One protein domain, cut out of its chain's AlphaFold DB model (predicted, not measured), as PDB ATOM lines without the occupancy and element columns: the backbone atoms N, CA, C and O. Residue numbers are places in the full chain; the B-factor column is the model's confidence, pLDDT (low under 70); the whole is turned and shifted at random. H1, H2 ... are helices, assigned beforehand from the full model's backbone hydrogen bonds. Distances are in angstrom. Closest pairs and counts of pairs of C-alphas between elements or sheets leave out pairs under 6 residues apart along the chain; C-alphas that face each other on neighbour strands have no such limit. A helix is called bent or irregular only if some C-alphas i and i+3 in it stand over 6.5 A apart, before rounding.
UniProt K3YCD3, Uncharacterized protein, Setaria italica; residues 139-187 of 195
ATOM      1  N   CYS A 139     176.569 211.044 158.759       70.75
ATOM      2  CA  CYS A 139     175.191 210.605 158.556       70.75
ATOM      3  C   CYS A 139     175.096 209.736 157.290       70.75
ATOM      4  O   CYS A 139     175.945 209.823 156.400       70.75
ATOM      5  N   SER A 140     174.059 208.899 157.194       74.69
ATOM      6  CA  SER A 140     173.878 207.995 156.049       74.69
ATOM      7  C   SER A 140     173.895 208.724 154.706       74.69
ATOM      8  O   SER A 140     174.444 208.214 153.736       74.69
ATOM      9  N   VAL A 141     173.370 209.951 154.662       74.69
ATOM     10  CA  VAL A 141     173.375 210.807 153.472       74.69
ATOM     11  C   VAL A 141     174.800 211.145 153.028       74.69
ATOM     12  O   VAL A 141     175.115 211.001 151.850       74.69
ATOM     13  N   ASP A 142     175.683 211.540 153.946       79.44
ATOM     14  CA  ASP A 142     177.073 211.873 153.601       79.44
ATOM     15  C   ASP A 142     177.846 210.656 153.112       79.44
ATOM     16  O   ASP A 142     178.710 210.782 152.249       79.44
ATOM     17  N   LEU A 143     177.544 209.483 153.671       80.44
ATOM     18  CA  LEU A 143     178.133 208.227 153.227       80.44
ATOM     19  C   LEU A 143     177.674 207.884 151.814       80.44
ATOM     20  O   LEU A 143     178.522 207.636 150.966       80.44
ATOM     21  N   ILE A 144     176.371 207.979 151.524       83.56
ATOM     22  CA  ILE A 144     175.837 207.780 150.168       83.56
ATOM     23  C   ILE A 144     176.548 208.711 149.175       83.56
ATOM     24  O   ILE A 144     177.101 208.251 148.179       83.56
ATOM     25  N   TYR A 145     176.588 210.017 149.450       83.88
ATOM     26  CA  TYR A 145     177.235 210.975 148.546       83.88
ATOM     27  C   TYR A 145     178.758 210.812 148.483       83.88
ATOM     28  O   TYR A 145     179.347 211.040 147.428       83.88
ATOM     29  N   GLY A 146     179.400 210.408 149.578       84.62
ATOM     30  CA  GLY A 146     180.833 210.139 149.630       84.62
ATOM     31  C   GLY A 146     181.235 208.923 148.797       84.62
ATOM     32  O   GLY A 146     182.223 208.992 148.065       84.62
ATOM     33  N   GLU A 147     180.461 207.841 148.858       88.69
ATOM     34  CA  GLU A 147     180.684 206.638 148.050       88.69
ATOM     35  C   GLU A 147     180.371 206.884 146.566       88.69
ATOM     36  O   GLU A 147     181.133 206.435 145.706       88.69
ATOM     37  N   LEU A 148     179.331 207.674 146.256       88.62
ATOM     38  CA  LEU A 148     179.048 208.143 144.891       88.62
ATOM     39  C   LEU A 148     180.208 208.973 144.332       88.62
ATOM     40  O   LEU A 148     180.682 208.722 143.227       88.62
ATOM     41  N   TRP A 149     180.691 209.950 145.105       85.88
ATOM     42  CA  TRP A 149     181.820 210.796 144.713       85.88
ATOM     43  C   TRP A 149     183.103 209.986 144.507       85.88
ATOM     44  O   TRP A 149     183.878 210.261 143.595       85.88
ATOM     45  N   ALA A 150     183.329 208.975 145.344       88.56
ATOM     46  CA  ALA A 150     184.474 208.085 145.227       88.56
ATOM     47  C   ALA A 150     184.336 207.035 144.108       88.56
ATOM     48  O   ALA A 150     185.276 206.268 143.896       88.56
ATOM     49  N   GLY A 151     183.187 206.971 143.423       88.69
ATOM     50  CA  GLY A 151     182.900 205.985 142.379       88.69
ATOM     51  C   GLY A 151     182.734 204.553 142.895       88.69
ATOM     52  O   GLY A 151     182.838 203.614 142.111       88.69
ATOM     53  N   ARG A 152     182.522 204.375 144.205       89.19
ATOM     54  CA  ARG A 152     182.323 203.065 144.848       89.19
ATOM     55  C   ARG A 152     180.854 202.667 144.959       89.19
ATOM     56  O   ARG A 152     180.576 201.489 145.114       89.19
ATOM     57  N   LEU A 153     179.949 203.636 144.837       89.44
ATOM     58  CA  LEU A 153     178.509 203.432 144.722       89.44
ATOM     59  C   LEU A 153     178.054 203.937 143.347       89.44
ATOM     60  O   LEU A 153     178.513 204.987 142.892       89.44
ATOM     61  N   SER A 154     177.165 203.200 142.683       88.50
ATOM     62  CA  SER A 154     176.658 203.555 141.349       88.50
ATOM     63  C   SER A 154     175.241 204.126 141.404       88.50
ATOM     64  O   SER A 154     174.436 203.760 142.255       88.50
ATOM     65  N   LEU A 155     174.922 205.025 140.469       88.69
ATOM     66  CA  LEU A 155     173.558 205.518 140.269       88.69
ATOM     67  C   LEU A 155     172.779 204.612 139.297       88.69
ATOM     68  O   LEU A 155     173.363 204.161 138.309       88.69
ATOM     69  N   PRO A 156     171.454 204.445 139.477       88.88
ATOM     70  CA  PRO A 156     170.672 204.846 140.646       88.88
ATOM     71  C   PRO A 156     170.940 203.928 141.846       88.88
ATOM     72  O   PRO A 156     171.087 202.719 141.693       88.88
ATOM     73  N   VAL A 157     170.927 204.502 143.045       86.31
ATOM     74  CA  VAL A 157     171.014 203.740 144.296       86.31
ATOM     75  C   VAL A 157     169.623 203.189 144.605       86.31
ATOM     76  O   VAL A 157     168.717 203.942 144.967       86.31
ATOM     77  N   THR A 158     169.419 201.889 144.397       83.25
ATOM     78  CA  THR A 158     168.108 201.236 144.570       83.25
ATOM     79  C   THR A 158     167.783 200.949 146.030       83.25
ATOM     80  O   THR A 158     166.639 201.132 146.446       83.25
ATOM     81  N   ASP A 159     168.791 200.539 146.793       79.31
ATOM     82  CA  ASP A 159     168.775 200.281 148.230       79.31
ATOM     83  C   ASP A 159     170.180 200.542 148.812       79.31
ATOM     84  O   ASP A 159     171.096 200.957 148.098       79.31
ATOM     85  N   GLY A 160     170.347 200.362 150.122       74.88
ATOM     86  CA  GLY A 160     171.630 200.521 150.807       74.88
ATOM     87  C   GLY A 160     172.366 199.220 151.098       74.88
ATOM     88  O   GLY A 160     173.119 199.206 152.071       74.88
ATOM     89  N   VAL A 161     172.165 198.139 150.332       84.56
ATOM     90  CA  VAL A 161     172.882 196.866 150.568       84.56
ATOM     91  C   VAL A 161     174.396 197.073 150.517       84.56
ATOM     92  O   VAL A 161     175.099 196.648 151.431       84.56
ATOM     93  N   GLU A 162     174.891 197.806 149.517       83.25
ATOM     94  CA  GLU A 162     176.323 198.123 149.361       83.25
ATOM     95  C   GLU A 162     176.879 198.998 150.499       83.25
ATOM     96  O   GLU A 162     178.090 199.114 150.671       83.25
ATOM     97  N   LEU A 163     175.999 199.600 151.302       84.00
ATOM     98  CA  LEU A 163     176.355 200.458 152.428       84.00
ATOM     99  C   LEU A 163     176.180 199.764 153.782       84.00
ATOM    100  O   LEU A 163     176.508 200.369 154.803       84.00
ATOM    101  N   TYR A 164     175.680 198.525 153.825       83.38
ATOM    102  CA  TYR A 164     175.354 197.846 155.080       83.38
ATOM    103  C   TYR A 164     176.576 197.693 155.993       83.38
ATOM    104  O   TYR A 164     176.504 198.042 157.171       83.38
ATOM    105  N   ASP A 165     177.717 197.274 155.441       80.94
ATOM    106  CA  ASP A 165     178.967 197.117 156.197       80.94
ATOM    107  C   ASP A 165     179.499 198.451 156.743       80.94
ATOM    108  O   ASP A 165     180.186 198.490 157.765       80.94
ATOM    109  N   LEU A 166     179.157 199.558 156.081       78.56
ATOM    110  CA  LEU A 166     179.585 200.903 156.458       78.56
ATOM    111  C   LEU A 166     178.638 201.556 157.475       78.56
ATOM    112  O   LEU A 166     179.079 202.305 158.345       78.56
ATOM    113  N   LEU A 167     177.338 201.287 157.356       75.44
ATOM    114  CA  LEU A 167     176.281 201.907 158.155       75.44
ATOM    115  C   LEU A 167     175.883 201.081 159.378       75.44
ATOM    116  O   LEU A 167     175.327 201.631 160.329       75.44
ATOM    117  N   GLY A 168     176.094 199.763 159.342       75.44
ATOM    118  CA  GLY A 168     175.569 198.822 160.333       75.44
ATOM    119  C   GLY A 168     174.036 198.753 160.372       75.44
ATOM    120  O   GLY A 168     173.470 198.138 161.276       75.44
ATOM    121  N   VAL A 169     173.353 199.396 159.418       76.75
ATOM    122  CA  VAL A 169     171.897 199.408 159.259       76.75
ATOM    123  C   VAL A 169     171.542 199.262 157.788       76.75
ATOM    124  O   VAL A 169     172.241 199.767 156.911       76.75
ATOM    125  N   TYR A 170     170.438 198.573 157.517       82.06
ATOM    126  CA  TYR A 170     169.899 198.464 156.169       82.06
ATOM    127  C   TYR A 170     169.137 199.742 155.814       82.06
ATOM    128  O   TYR A 170     168.235 200.135 156.554       82.06
ATOM    129  N   LEU A 171     169.487 200.368 154.690       80.94
ATOM    130  CA  LEU A 171     168.679 201.434 154.099       80.94
ATOM    131  C   LEU A 171     167.785 200.817 153.027       80.94
ATOM    132  O   LEU A 171     168.277 200.270 152.039       80.94
ATOM    133  N   GLY A 172     166.473 200.895 153.217       81.62
ATOM    134  CA  GLY A 172     165.526 200.539 152.173       81.62
ATOM    135  C   GLY A 172     165.483 201.599 151.077       81.62
ATOM    136  O   GLY A 172     166.032 202.691 151.204       81.62
ATOM    137  N   HIS A 173     164.748 201.304 150.007       79.88
ATOM    138  CA  HIS A 173     164.553 202.233 148.893       79.88
ATOM    139  C   HIS A 173     164.075 203.632 149.334       79.88
ATOM    140  O   HIS A 173     164.513 204.642 148.796       79.88
ATOM    141  N   ALA A 174     163.200 203.696 150.343       78.50
ATOM    142  CA  ALA A 174     162.661 204.950 150.871       78.50
ATOM    143  C   ALA A 174     163.665 205.757 151.720       78.50
ATOM    144  O   ALA A 174     163.431 206.938 151.976       78.50
ATOM    145  N   ASP A 175     164.761 205.132 152.153       78.56
ATOM    146  CA  ASP A 175     165.792 205.750 152.989       78.56
ATOM    147  C   ASP A 175     166.924 206.373 152.151       78.56
ATOM    148  O   ASP A 175     167.742 207.141 152.664       78.56
ATOM    149  N   VAL A 176     166.964 206.065 150.850       79.25
ATOM    150  CA  VAL A 176     167.885 206.665 149.882       79.25
ATOM    151  C   VAL A 176     167.358 208.042 149.474       79.25
ATOM    152  O   VAL A 176     166.180 208.219 149.161       79.25
ATOM    153  N   THR A 177     168.228 209.055 149.459       76.56
ATOM    154  CA  THR A 177     167.815 210.417 149.097       76.56
ATOM    155  C   THR A 177     167.333 210.505 147.635       76.56
ATOM    156  O   THR A 177     167.765 209.720 146.787       76.56
ATOM    157  N   PRO A 178     166.455 211.471 147.286       79.31
ATOM    158  CA  PRO A 178     165.808 211.506 145.970       79.31
ATOM    159  C   PRO A 178     166.767 211.587 144.777       79.31
ATOM    160  O   PRO A 178     166.476 211.016 143.731       79.31
ATOM    161  N   PHE A 179     167.905 212.279 144.921       84.44
ATOM    162  CA  PHE A 179     168.897 212.380 143.847       84.44
ATOM    163  C   PHE A 179     169.594 211.043 143.572       84.44
ATOM    164  O   PHE A 179     169.504 210.576 142.437       84.44
ATOM    165  N   PRO A 180     170.217 210.381 144.570       83.31
ATOM    166  CA  PRO A 180     170.764 209.045 144.374       83.31
ATOM    167  C   PRO A 180     169.734 208.019 143.893       83.31
ATOM    168  O   PRO A 180     170.050 207.219 143.015       83.31
ATOM    169  N   ALA A 181     168.501 208.068 144.410       84.56
ATOM    170  CA  ALA A 181     167.443 207.128 144.035       84.56
ATOM    171  C   ALA A 181     166.915 207.353 142.607       84.56
ATOM    172  O   ALA A 181     166.552 206.402 141.913       84.56
ATOM    173  N   LYS A 182     166.844 208.611 142.153       85.19
ATOM    174  CA  LYS A 182     166.265 208.982 140.856       85.19
ATOM    175  C   LYS A 182     167.024 210.154 140.210       85.19
ATOM    176  O   LYS A 182     166.509 211.274 140.156       85.19
ATOM    177  N   PRO A 183     168.209 209.900 139.627       78.88
ATOM    178  CA  PRO A 183     169.066 210.952 139.072       78.88
ATOM    179  C   PRO A 183     168.435 211.688 137.880       78.88
ATOM    180  O   PRO A 183     168.707 212.864 137.670       78.88
ATOM    181  N   ALA A 184     167.535 211.039 137.133       71.19
ATOM    182  CA  ALA A 184     166.864 211.625 135.967       71.19
ATOM    183  C   ALA A 184     165.726 212.615 136.306       71.19
ATOM    184  O   ALA A 184     165.163 213.228 135.403       71.19
ATOM    185  N   GLY A 185     165.328 212.736 137.581       59.19
ATOM    186  CA  GLY A 185     164.187 213.561 138.002       59.19
ATOM    187  C   GLY A 185     164.543 214.965 138.494       59.19
ATOM    188  O   GLY A 185     163.637 215.744 138.784       59.19
ATOM    189  N   LEU A 186     165.831 215.285 138.626       56.94
ATOM    190  CA  LEU A 186     166.286 216.569 139.149       56.94
ATOM    191  C   LEU A 186     166.851 217.416 138.021       56.94
ATOM    192  O   LEU A 186     167.809 217.036 137.355       56.94
ATOM    193  N   VAL A 187     166.235 218.579 137.824       55.53
ATOM    194  CA  VAL A 187     166.773 219.628 136.960       55.53
ATOM    195  C   VAL A 187     168.172 219.983 137.489       55.53
ATOM    196  O   VAL A 187     168.306 220.176 138.703       55.53
TER     197      VAL A 187
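What this domain is: This is residues 139 to 187 of the 195 residues of an uncharacterized protein of Setaria italica (UniProt K3YCD3). Three short helices, H1, H2 and H3, sit at the corners of a triangle, with loops making much of the body. The loop of residues 150 to 160 leads from H1 past H3 to H2. The 49 printed residues hold three named helices, H1, H2, H3 in that order, and no named strand; the class is all helix, with only 21 residues in named elements. The whole is compact, radius of gyration of the C-alphas 10.0 A, spans 32 by 23 by 16 A.

How they stand to each other: H1, residues 140 to 149, and H2, residues 161 to 167, are close but not clearly touching; their closest C-alphas, of Ser 140 and Leu 167, are 6.9 A apart. They run opposite ways at a steep tilt of 63 degrees. H3, residues 178 to 181, is close to H1 but not clearly touching; the closest C-alphas, of Ile 144 and Pro 180, are 7.8 A apart. H2 and H3 are apart. Every O i to N i+4 pair of H1 is within hydrogen-bond range; H2 has 1 of 3, and 3 of 4 O i to N i+3 pairs; H3 is too short for an O i to N i+4 pair.

Where its parts are: H1 starts at C-alpha 140 (173.878, 207.995, 156.049) and is 14.1 A long. H2 is 9.7 A long and irregular: C-alphas 162 and 165 are 7.4 A apart. H3 is 5.1 A long and ends at C-alpha 181 (167.443, 207.128, 144.035).

The domain as a whole: The C-alphas farthest apart, of Gly 168 and Val 187, are 32.5 A apart. The printed part has no cut. The link from H1 to H2 is long, 11 residues. Mean pLDDT of the printed part is 80.4; residues 185 to 187 are under 70.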